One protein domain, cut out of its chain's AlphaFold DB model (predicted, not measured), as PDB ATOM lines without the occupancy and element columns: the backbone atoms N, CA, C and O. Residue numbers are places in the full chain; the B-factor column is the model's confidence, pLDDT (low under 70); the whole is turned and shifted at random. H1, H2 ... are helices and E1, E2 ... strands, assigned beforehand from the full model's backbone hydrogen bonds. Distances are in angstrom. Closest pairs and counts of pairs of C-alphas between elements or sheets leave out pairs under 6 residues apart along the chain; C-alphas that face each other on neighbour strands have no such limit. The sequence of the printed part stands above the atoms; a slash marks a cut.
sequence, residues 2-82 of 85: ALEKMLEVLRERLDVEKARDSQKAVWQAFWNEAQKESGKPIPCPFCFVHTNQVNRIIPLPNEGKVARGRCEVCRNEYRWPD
ATOM      1  N   ALA A   2      72.582 118.642 115.117       69.56
ATOM      2  CA  ALA A   2      72.276 118.232 113.722       69.56
ATOM      3  C   ALA A   2      73.530 117.894 112.874       69.56
ATOM      4  O   ALA A   2      73.568 116.893 112.160       69.56
ATOM      5  N   LEU A   3      74.604 118.686 113.004       76.25
ATOM      6  CA  LEU A   3      75.872 118.476 112.280       76.25
ATOM      7  C   LEU A   3      76.595 117.177 112.666       76.25
ATOM      8  O   LEU A   3      77.236 116.554 111.828       76.25
ATOM      9  N   GLU A   4      76.490 116.758 113.925       82.12
ATOM     10  CA  GLU A   4      77.074 115.498 114.405       82.12
ATOM     11  C   GLU A   4      76.379 114.297 113.758       82.12
ATOM     12  O   GLU A   4      77.046 113.404 113.246       82.12
ATOM     13  N   LYS A   5      75.043 114.334 113.674       84.19
ATOM     14  CA  LYS A   5      74.246 113.311 112.987       84.19
ATOM     15  C   LYS A   5      74.552 113.267 111.492       84.19
ATOM     16  O   LYS A   5      74.674 112.188 110.920       84.19
ATOM     17  N   MET A   6      74.738 114.430 110.866       85.75
ATOM     18  CA  MET A   6      75.200 114.513 109.480       85.75
ATOM     19  C   MET A   6      76.582 113.865 109.310       85.75
ATOM     20  O   MET A   6      76.771 113.077 108.388       85.75
ATOM     21  N   LEU A   7      77.535 114.147 110.205       88.75
ATOM     22  CA  LEU A   7      78.866 113.539 110.164       88.75
ATOM     23  C   LEU A   7      78.796 112.011 110.269       88.75
ATOM     24  O   LEU A   7      79.488 111.330 109.516       88.75
ATOM     25  N   GLU A   8      77.965 111.473 111.165       89.44
ATOM     26  CA  GLU A   8      77.751 110.025 111.296       89.44
ATOM     27  C   GLU A   8      77.271 109.410 109.972       89.44
ATOM     28  O   GLU A   8      77.897 108.476 109.471       89.44
ATOM     29  N   VAL A   9      76.241 109.994 109.348       89.81
ATOM     30  CA  VAL A   9      75.690 109.529 108.061       89.81
ATOM     31  C   VAL A   9      76.733 109.579 106.941       89.81
ATOM     32  O   VAL A   9      76.852 108.653 106.139       89.81
ATOM     33  N   LEU A  10      77.519 110.654 106.863       89.69
ATOM     34  CA  LEU A  10      78.536 110.796 105.820       89.69
ATOM     35  C   LEU A  10      79.733 109.862 106.047       89.69
ATOM     36  O   LEU A  10      80.284 109.342 105.076       89.69
ATOM     37  N   ARG A  11      80.114 109.609 107.305       90.44
ATOM     38  CA  ARG A  11      81.154 108.628 107.654       90.44
ATOM     39  C   ARG A  11      80.718 107.205 107.347       90.44
ATOM     40  O   ARG A  11      81.519 106.453 106.798       90.44
ATOM     41  N   GLU A  12      79.471 106.855 107.645       91.25
ATOM     42  CA  GLU A  12      78.895 105.575 107.229       91.25
ATOM     43  C   GLU A  12      78.953 105.443 105.705       91.25
ATOM     44  O   GLU A  12      79.389 104.417 105.184       91.25
ATOM     45  N   ARG A  13      78.644 106.521 104.971       90.06
ATOM     46  CA  ARG A  13      78.770 106.512 103.514       90.06
ATOM     47  C   ARG A  13      80.201 106.268 103.047       90.06
ATOM     48  O   ARG A  13      80.392 105.481 102.132       90.06
ATOM     49  N   LEU A  14      81.207 106.890 103.659       90.38
ATOM     50  CA  LEU A  14      82.607 106.602 103.318       90.38
ATOM     51  C   LEU A  14      82.945 105.116 103.489       90.38
ATOM     52  O   LEU A  14      83.722 104.580 102.702       90.38
ATOM     53  N   ASP A  15      82.377 104.455 104.494       90.44
ATOM     54  CA  ASP A  15      82.579 103.023 104.708       90.44
ATOM     55  C   ASP A  15      81.879 102.171 103.638       90.44
ATOM     56  O   ASP A  15      82.507 101.308 103.026       90.44
ATOM     57  N   VAL A  16      80.624 102.501 103.319       91.75
ATOM     58  CA  VAL A  16      79.844 101.863 102.241       91.75
ATOM     59  C   VAL A  16      80.544 101.987 100.886       91.75
ATOM     60  O   VAL A  16      80.603 101.021 100.125       91.75
ATOM     61  N   GLU A  17      81.125 103.151 100.590       89.19
ATOM     62  CA  GLU A  17      81.886 103.393  99.358       89.19
ATOM     63  C   GLU A  17      83.310 102.795  99.405       89.19
ATOM     64  O   GLU A  17      84.083 102.969  98.465       89.19
ATOM     65  N   LYS A  18      83.670 102.068 100.476       90.38
ATOM     66  CA  LYS A  18      84.985 101.435 100.689       90.38
ATOM     67  C   LYS A  18      86.154 102.424 100.618       90.38
ATOM     68  O   LYS A  18      87.222 102.109 100.087       90.38
ATOM     69  N   ALA A  19      85.961 103.623 101.169       90.50
ATOM     70  CA  ALA A  19      87.012 104.627 101.278       90.50
ATOM     71  C   ALA A  19      88.215 104.076 102.054       90.50
ATOM     72  O   ALA A  19      88.060 103.501 103.136       90.50
ATOM     73  N   ARG A  20      89.426 104.309 101.543       92.56
ATOM     74  CA  ARG A  20      90.669 103.969 102.256       92.56
ATOM     75  C   ARG A  20      90.821 104.830 103.511       92.56
ATOM     76  O   ARG A  20      90.367 105.972 103.521       92.56
ATOM     77  N   ASP A  21      91.547 104.362 104.524       89.69
ATOM     78  CA  ASP A  21      91.816 105.151 105.738       89.69
ATOM     79  C   ASP A  21      92.441 106.520 105.441       89.69
ATOM     80  O   ASP A  21      92.017 107.533 105.995       89.69
ATOM     81  N   SER A  22      93.371 106.588 104.482       89.94
ATOM     82  CA  SER A  22      93.949 107.859 104.028       89.94
ATOM     83  C   SER A  22      92.898 108.796 103.419       89.94
ATOM     84  O   SER A  22      92.937 109.999 103.654       89.94
ATOM     85  N   GLN A  23      91.925 108.260 102.676       89.81
ATOM     86  CA  GLN A  23      90.815 109.041 102.126       89.81
ATOM     87  C   GLN A  23      89.872 109.510 103.239       89.81
ATOM     88  O   GLN A  23      89.508 110.683 103.276       89.81
ATOM     89  N   LYS A  24      89.525 108.636 104.189       91.19
ATOM     90  CA  LYS A  24      88.698 108.991 105.351       91.19
ATOM     91  C   LYS A  24      89.333 110.127 106.161       91.19
ATOM     92  O   LYS A  24      88.641 111.080 106.510       91.19
ATOM     93  N   ALA A  25      90.645 110.069 106.399       91.62
ATOM     94  CA  ALA A  25      91.382 111.109 107.116       91.62
ATOM     95  C   ALA A  25      91.364 112.461 106.381       91.62
ATOM     96  O   ALA A  25      91.093 113.494 106.992       91.62
ATOM     97  N   VAL A  26      91.596 112.459 105.064       91.75
ATOM     98  CA  VAL A  26      91.565 113.681 104.245       91.75
ATOM     99  C   VAL A  26      90.152 114.265 104.171       91.75
ATOM    100  O   VAL A  26      89.967 115.462 104.369       91.75
ATOM    101  N   TRP A  27      89.136 113.429 103.951       92.06
ATOM    102  CA  TRP A  27      87.743 113.871 103.941       92.06
ATOM    103  C   TRP A  27      87.332 114.484 105.288       92.06
ATOM    104  O   TRP A  27      86.689 115.532 105.322       92.06
ATOM    105  N   GLN A  28      87.761 113.880 106.402       91.12
ATOM    106  CA  GLN A  28      87.514 114.406 107.746       91.12
ATOM    107  C   GLN A  28      88.173 115.777 107.956       91.12
ATOM    108  O   GLN A  28      87.594 116.633 108.627       91.12
ATOM    109  N   ALA A  29      89.354 116.014 107.378       90.69
ATOM    110  CA  ALA A  29      89.995 117.325 107.413       90.69
ATOM    111  C   ALA A  29      89.148 118.381 106.683       90.69
ATOM    112  O   ALA A  29      88.848 119.417 107.275       90.69
ATOM    113  N   PHE A  30      88.662 118.077 105.471       89.50
ATOM    114  CA  PHE A  30      87.759 118.967 104.728       89.50
ATOM    115  C   PHE A  30      86.462 119.255 105.487       89.50
ATOM    116  O   PHE A  30      85.997 120.393 105.516       89.50
ATOM    117  N   TRP A  31      85.888 118.242 106.135       88.62
ATOM    118  CA  TRP A  31      84.722 118.418 106.997       88.62
ATOM    119  C   TRP A  31      85.017 119.372 108.164       88.62
ATOM    120  O   TRP A  31      84.254 120.304 108.412       88.62
ATOM    121  N   ASN A  32      86.141 119.181 108.862       88.62
ATOM    122  CA  ASN A  32      86.536 120.038 109.982       88.62
ATOM    123  C   ASN A  32      86.785 121.486 109.536       88.62
ATOM    124  O   ASN A  32      86.446 122.416 110.262       88.62
ATOM    125  N   GLU A  33      87.362 121.696 108.353       87.69
ATOM    126  CA  GLU A  33      87.495 123.032 107.766       87.69
ATOM    127  C   GLU A  33      86.136 123.655 107.440       87.69
ATOM    128  O   GLU A  33      85.915 124.826 107.746       87.69
ATOM    129  N   ALA A  34      85.211 122.871 106.882       85.25
ATOM    130  CA  ALA A  34      83.861 123.335 106.581       85.25
ATOM    131  C   ALA A  34      83.059 123.713 107.836       85.25
ATOM    132  O   ALA A  34      82.188 124.572 107.763       85.25
ATOM    133  N   GLN A  35      83.376 123.126 108.996       81.81
ATOM    134  CA  GLN A  35      82.804 123.552 110.277       81.81
ATOM    135  C   GLN A  35      83.424 124.842 110.831       81.81
ATOM    136  O   GLN A  35      82.757 125.568 111.563       81.81
ATOM    137  N   LYS A  36      84.699 125.114 110.531       82.38
ATOM    138  CA  LYS A  36      85.415 126.296 111.043       82.38
ATOM    139  C   LYS A  36      85.060 127.570 110.281       82.38
ATOM    140  O   LYS A  36      85.009 128.638 110.882       82.38
ATOM    141  N   GLU A  37      84.828 127.464 108.976       76.12
ATOM    142  CA  GLU A  37      84.399 128.583 108.137       76.12
ATOM    143  C   GLU A  37      82.911 128.476 107.802       76.12
ATOM    144  O   GLU A  37      82.497 127.654 106.980       76.12
ATOM    145  N   SER A  38      82.111 129.373 108.378       61.75
ATOM    146  CA  SER A  38      80.720 129.570 107.969       61.75
ATOM    147  C   SER A  38      80.647 129.875 106.472       61.75
ATOM    148  O   SER A  38      81.053 130.943 106.024       61.75
ATOM    149  N   GLY A  39      80.112 128.929 105.699       65.12
ATOM    150  CA  GLY A  39      79.920 129.062 104.252       65.12
ATOM    151  C   GLY A  39      80.756 128.104 103.405       65.12
ATOM    152  O   GLY A  39      80.449 127.953 102.217       65.12
ATOM    153  N   LYS A  40      81.745 127.406 103.986       71.31
ATOM    154  CA  LYS A  40      82.474 126.364 103.255       71.31
ATOM    155  C   LYS A  40      81.548 125.179 102.925       71.31
ATOM    156  O   LYS A  40      80.689 124.798 103.723       71.31
ATOM    157  N   PRO A  41      81.680 124.605 101.720       72.75
ATOM    158  CA  PRO A  41      80.847 123.501 101.275       72.75
ATOM    159  C   PRO A  41      81.124 122.227 102.074       72.75
ATOM    160  O   PRO A  41      82.275 121.831 102.233       72.75
ATOM    161  N   ILE A  42      80.070 121.530 102.505       86.94
ATOM    162  CA  ILE A  42      80.229 120.200 103.091       86.94
ATOM    163  C   ILE A  42      80.705 119.222 102.000       86.94
ATOM    164  O   ILE A  42      80.052 119.141 100.953       86.94
ATOM    165  N   PRO A  43      81.802 118.473 102.217       90.69
ATOM    166  CA  PRO A  43      82.367 117.587 101.206       90.69
ATOM    167  C   PRO A  43      81.495 116.348 100.962       90.69
ATOM    168  O   PRO A  43      81.120 115.627 101.885       90.69
ATOM    169  N   CYS A  44      81.218 116.038  99.697       91.69
ATOM    170  CA  CYS A  44      80.490 114.836  99.303       91.69
ATOM    171  C   CYS A  44      81.375 113.577  99.413       91.69
ATOM    172  O   CYS A  44      82.364 113.485  98.681       91.69
ATOM    173  N   PRO A  45      81.023 112.581 100.253       92.00
ATOM    174  CA  PRO A  45      81.826 111.371 100.428       92.00
ATOM    175  C   PRO A  45      81.894 110.535  99.146       92.00
ATOM    176  O   PRO A  45      82.960 110.047  98.794       92.00
ATOM    177  N   PHE A  46      80.797 110.439  98.388       91.62
ATOM    178  CA  PHE A  46      80.772 109.684  97.134       91.62
ATOM    179  C   PHE A  46      81.751 110.246  96.092       91.62
ATOM    180  O   PHE A  46      82.613 109.528  95.592       91.62
ATOM    181  N   CYS A  47      81.663 111.543  95.781       90.88
ATOM    182  CA  CYS A  47      82.586 112.168  94.829       90.88
ATOM    183  C   CYS A  47      84.032 112.072  95.310       90.88
ATOM    184  O   CYS A  47      84.925 111.755  94.530       90.88
ATOM    185  N   PHE A  48      84.261 112.289  96.602       91.06
ATOM    186  CA  PHE A  48      85.602 112.224  97.147       91.06
ATOM    187  C   PHE A  48      86.226 110.831  96.988       91.06
ATOM    188  O   PHE A  48      87.389 110.711  96.618       91.06
ATOM    189  N   VAL A  49      85.457 109.765  97.208       90.94
ATOM    190  CA  VAL A  49      85.977 108.397  97.098       90.94
ATOM    191  C   VAL A  49      86.196 107.978  95.646       90.94
ATOM    192  O   VAL A  49      87.242 107.409  95.336       90.94
ATOM    193  N   HIS A  50      85.243 108.280  94.759       88.94
ATOM    194  CA  HIS A  50      85.252 107.792  93.372       88.94
ATOM    195  C   HIS A  50      86.029 108.674  92.400       88.94
ATOM    196  O   HIS A  50      86.633 108.165  91.461       88.94
ATOM    197  N   THR A  51      86.011 109.991  92.597       86.75
ATOM    198  CA  THR A  51      86.652 110.951  91.683       86.75
ATOM    199  C   THR A  51      87.790 111.727  92.334       86.75
ATOM    200  O   THR A  51      88.452 112.507  91.653       86.75
ATOM    201  N   ASN A  52      88.043 111.524  93.634       83.81
ATOM    202  CA  ASN A  52      89.011 112.298  94.416       83.81
ATOM    203  C   ASN A  52      88.753 113.817  94.364       83.81
ATOM    204  O   ASN A  52      89.660 114.619  94.581       83.81
ATOM    205  N   GLN A  53      87.510 114.217  94.065       86.44
ATOM    206  CA  GLN A  53      87.088 115.614  94.015       86.44
ATOM    207  C   GLN A  53      86.201 115.952  95.206       86.44
ATOM    208  O   GLN A  53      85.251 115.235  95.538       86.44
ATOM    209  N   VAL A  54      86.484 117.099  95.816       86.19
ATOM    210  CA  VAL A  54      85.674 117.656  96.894       86.19
ATOM    211  C   VAL A  54      84.543 118.472  96.283       86.19
ATOM    212  O   VAL A  54      84.707 119.644  95.959       86.19
ATOM    213  N   ASN A  55      83.389 117.832  96.115       89.44
ATOM    214  CA  ASN A  55      82.173 118.495  95.649       89.44
ATOM    215  C   ASN A  55      81.272 118.868  96.825       89.44
ATOM    216  O   ASN A  55      81.214 118.137  97.819       89.44
ATOM    217  N   ARG A  56      80.530 119.970  96.696       87.19
ATOM    218  CA  ARG A  56      79.637 120.467  97.745       87.19
ATOM    219  C   ARG A  56      78.362 119.642  97.842       87.19
ATOM    220  O   ARG A  56      77.732 119.308  96.835       87.19
ATOM    221  N   ILE A  57      77.939 119.398  99.077       89.12
ATOM    222  CA  ILE A  57      76.557 119.071  99.422       89.12
ATOM    223  C   ILE A  57      75.808 120.385  99.666       89.12
ATOM    224  O   ILE A  57      76.162 121.160 100.556       89.12
ATOM    225  N   ILE A  58      74.795 120.649  98.845       87.88
ATOM    226  CA  ILE A  58      73.861 121.759  99.029       87.88
ATOM    227  C   ILE A  58      72.727 121.320  99.963       87.88
ATOM    228  O   ILE A  58      72.232 120.198  99.823       87.88
ATOM    229  N   PRO A  59      72.308 122.161 100.922       84.62
ATOM    230  CA  PRO A  59      71.138 121.868 101.739       84.62
ATOM    231  C   PRO A  59      69.875 121.899 100.870       84.62
ATOM    232  O   PRO A  59      69.729 122.746  99.987       84.62
ATOM    233  N   LEU A  60      68.974 120.956 101.112       85.56
ATOM    234  CA  LEU A  60      67.641 120.890 100.520       85.56
ATOM    235  C   LEU A  60      66.596 121.324 101.559       85.56
ATOM    236  O   LEU A  60      66.888 121.281 102.753       85.56
ATOM    237  N   PRO A  61      65.376 121.716 101.140       81.56
ATOM    238  CA  PRO A  61      64.302 122.010 102.082       81.56
ATOM    239  C   PRO A  61      64.054 120.813 103.010       81.56
ATOM    240  O   PRO A  61      63.858 119.679 102.546       81.56
ATOM    241  N   ASN A  62      64.085 121.079 104.317       80.00
ATOM    242  CA  ASN A  62      63.846 120.083 105.357       80.00
ATOM    243  C   ASN A  62      62.455 119.459 105.189       80.00
ATOM    244  O   ASN A  62      61.496 120.129 104.805       80.00
ATOM    245  N   GLU A  63      62.348 118.163 105.470       79.94
ATOM    246  CA  GLU A  63      61.084 117.426 105.446       79.94
ATOM    247  C   GLU A  63      60.680 117.095 106.881       79.94
ATOM    248  O   GLU A  63      61.075 116.074 107.444       79.94
ATOM    249  N   GLY A  64      59.948 118.016 107.512       82.06
ATOM    250  CA  GLY A  64      59.616 117.919 108.932       82.06
ATOM    251  C   GLY A  64      60.877 117.934 109.799       82.06
ATOM    252  O   GLY A  64      61.624 118.905 109.775       82.06
ATOM    253  N   LYS A  65      61.120 116.838 110.533       81.69
ATOM    254  CA  LYS A  65      62.275 116.660 111.439       81.69
ATOM    255  C   LYS A  65      63.522 116.080 110.758       81.69
ATOM    256  O   LYS A  65      64.432 115.595 111.427       81.69
ATOM    257  N   VAL A  66      63.540 116.023 109.427       83.50
ATOM    258  CA  VAL A  66      64.637 115.428 108.657       83.50
ATOM    259  C   VAL A  66      65.274 116.495 107.784       83.50
ATOM    260  O   VAL A  66      64.663 117.000 106.837       83.50
ATOM    261  N   ALA A  67      66.528 116.807 108.091       85.69
ATOM    262  CA  ALA A  67      67.359 117.643 107.253       85.69
ATOM    263  C   ALA A  67      67.885 116.826 106.072       85.69
ATOM    264  O   ALA A  67      68.177 115.627 106.172       85.69
ATOM    265  N   ARG A  68      67.966 117.483 104.915       88.38
ATOM    266  CA  ARG A  68      68.371 116.856 103.659       88.38
ATOM    267  C   ARG A  68      69.445 117.682 102.985       88.38
ATOM    268  O   ARG A  68      69.422 118.909 103.018       88.38
ATOM    269  N   GLY A  69      70.357 117.004 102.311       89.44
ATOM    270  CA  GLY A  69      71.360 117.636 101.471       89.44
ATOM    271  C   GLY A  69      71.630 116.806 100.237       89.44
ATOM    272  O   GLY A  69      71.543 115.583 100.267       89.44
ATOM    273  N   ARG A  70      71.973 117.465  99.139       91.06
ATOM    274  CA  ARG A  70      72.273 116.811  97.869       91.06
ATOM    275  C   ARG A  70      73.599 117.289  97.327       91.06
ATOM    276  O   ARG A  70      73.893 118.474  97.374       91.06
ATOM    277  N   CYS A  71      74.407 116.386  96.793       91.62
ATOM    278  CA  CYS A  71      75.614 116.799  96.086       91.62
ATOM    279  C   CYS A  71      75.262 117.466  94.750       91.62
ATOM    280  O   CYS A  71      74.470 116.919  93.985       91.62
ATOM    281  N   GLU A  72      75.884 118.603  94.439       90.56
ATOM    282  CA  GLU A  72      75.640 119.313  93.174       90.56
ATOM    283  C   GLU A  72      76.077 118.508  91.932       90.56
ATOM    284  O   GLU A  72      75.442 118.595  90.883       90.56
ATOM    285  N   VAL A  73      77.117 117.672  92.068       90.56
ATOM    286  CA  VAL A  73      77.717 116.917  90.954       90.56
ATOM    287  C   VAL A  73      77.101 115.528  90.819       90.56
ATOM    288  O   VAL A  73      76.416 115.239  89.841       90.56
ATOM    289  N   CYS A  74      77.309 114.650  91.807       90.12
ATOM    290  CA  CYS A  74      76.823 113.267  91.718       90.12
ATOM    291  C   CYS A  74      75.333 113.121  92.024       90.12
ATOM    292  O   CYS A  74      74.798 112.025  91.897       90.12
ATOM    293  N   ARG A  75      74.660 114.201  92.452       90.50
ATOM    294  CA  ARG A  75      73.228 114.217  92.774       90.50
ATOM    295  C   ARG A  75      72.793 113.265  93.893       90.50
ATOM    296  O   ARG A  75      71.589 113.203  94.134       90.50
ATOM    297  N   ASN A  76      73.724 112.601  94.588       89.25
ATOM    298  CA  ASN A  76      73.426 111.781  95.761       89.25
ATOM    299  C   ASN A  76      72.789 112.626  96.859       89.25
ATOM    300  O   ASN A  76      73.280 113.712  97.182       89.25
ATOM    301  N   GLU A  77      71.711 112.092  97.419       90.50
ATOM    302  CA  GLU A  77      70.960 112.692  98.508       90.50
ATOM    303  C   GLU A  77      71.337 112.039  99.833       90.50
ATOM    304  O   GLU A  77      71.443 110.819  99.952       90.50
ATOM    305  N   TYR A  78      71.504 112.881 100.840       88.56
ATOM    306  CA  TYR A  78      71.851 112.530 102.202       88.56
ATOM    307  C   TYR A  78      70.756 113.074 103.108       88.56
ATOM    308  O   TYR A  78      70.274 114.191 102.910       88.56
ATOM    309  N   ARG A  79      70.345 112.273 104.085       88.69
ATOM    310  CA  ARG A  79      69.292 112.630 105.035       88.69
ATOM    311  C   ARG A  79      69.817 112.371 106.429       88.69
ATOM    312  O   ARG A  79      70.436 111.335 106.657       88.69
ATOM    313  N   TRP A  80      69.576 113.295 107.341       87.12
ATOM    314  CA  TRP A  80      69.951 113.146 108.739       87.12
ATOM    315  C   TRP A  80      68.853 113.735 109.627       87.12
ATOM    316  O   TRP A  80      68.132 114.640 109.196       87.12
ATOM    317  N   PRO A  81      68.671 113.203 110.844       81.62
ATOM    318  CA  PRO A  81      67.712 113.766 111.783       81.62
ATOM    319  C   PRO A  81      68.123 115.199 112.136       81.62
ATOM    320  O   PRO A  81      69.266 115.449 112.527       81.62
ATOM    321  N   ASP A  82      67.187 116.129 111.977       77.06
ATOM    322  CA  ASP A  82      67.338 117.508 112.417       77.06
ATOM    323  C   ASP A  82      66.876 117.586 113.873       77.06
ATOM    324  O   ASP A  82      65.742 117.242 114.199       77.06
TER     325      ASP A  82
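What this domain is: This is residues 2 to 82 of the 85 residues of an uncharacterized protein of Variovorax sp. 770b2 (UniProt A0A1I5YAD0). A strongly twisted three-strand sheet is crossed on one face by helix H1, which lies slantwise over E3; H2 folds back alongside H1, away from the sheet, and short H3 packs on part of H1 and part of H2. The 81 printed residues hold three named helices and then three strands, H1 H2 H3 E1 E2 E3, with sheet order E1 - E2 - E3, antiparallel. The class is mixed, helices and strands; the whole is compact, with a radius of gyration of the C-alphas of 11.8 A and spans of 36 by 25 by 21 A.

Where its parts are: H1, residues 2 to 16, begins at C-alpha 2 (72.276, 118.232, 113.722) and is 21.4 A long. H2, residues 21 to 36, is 22.7 A long, and H3 is residues 45 to 51. E1, residues 56 to 63, is 20.3 A long; E2 is residues 66 to 71; E3, residues 77 to 81, ends at C-alpha 81 (67.712, 113.766, 111.783).

How they stand to each other: E1, E2 and E3 form a meander, each strand the antiparallel neighbour of the one before, with N 58 and O 70 at 2.8 A and N 69 and O 78 at 2.9 A. H1 is on the sheet in two layers, helix over one face, at a height of 5.6 A; the closest C-alphas of H1 and E3 are Met 6 and Trp 80, 5.5 A. H1 and H2 are close but not clearly touching, C-alphas 14 and 24 being 6.9 A apart, at a shallow tilt of 19 degrees, opposite ways. H3 touches H1 residues 10 to 14 alone, closest C-alphas Leu 14 and Pro 45, 5.6 A, and H2 residues 23 to 27 alone, closest Gln 23 and Val 49, 7.0 A. H3 only grazes the sheet with residues 45 to 47. In H1, H2 and H3 every O i to N i+4 pair is within hydrogen-bond range.

The domain as a whole: The farthest C-alphas, Ser 22 and Gly 64, are 36.1 A apart. The printed part has no cut and no long link. Residue 2 and residues 38 to 39 have pLDDT under 70.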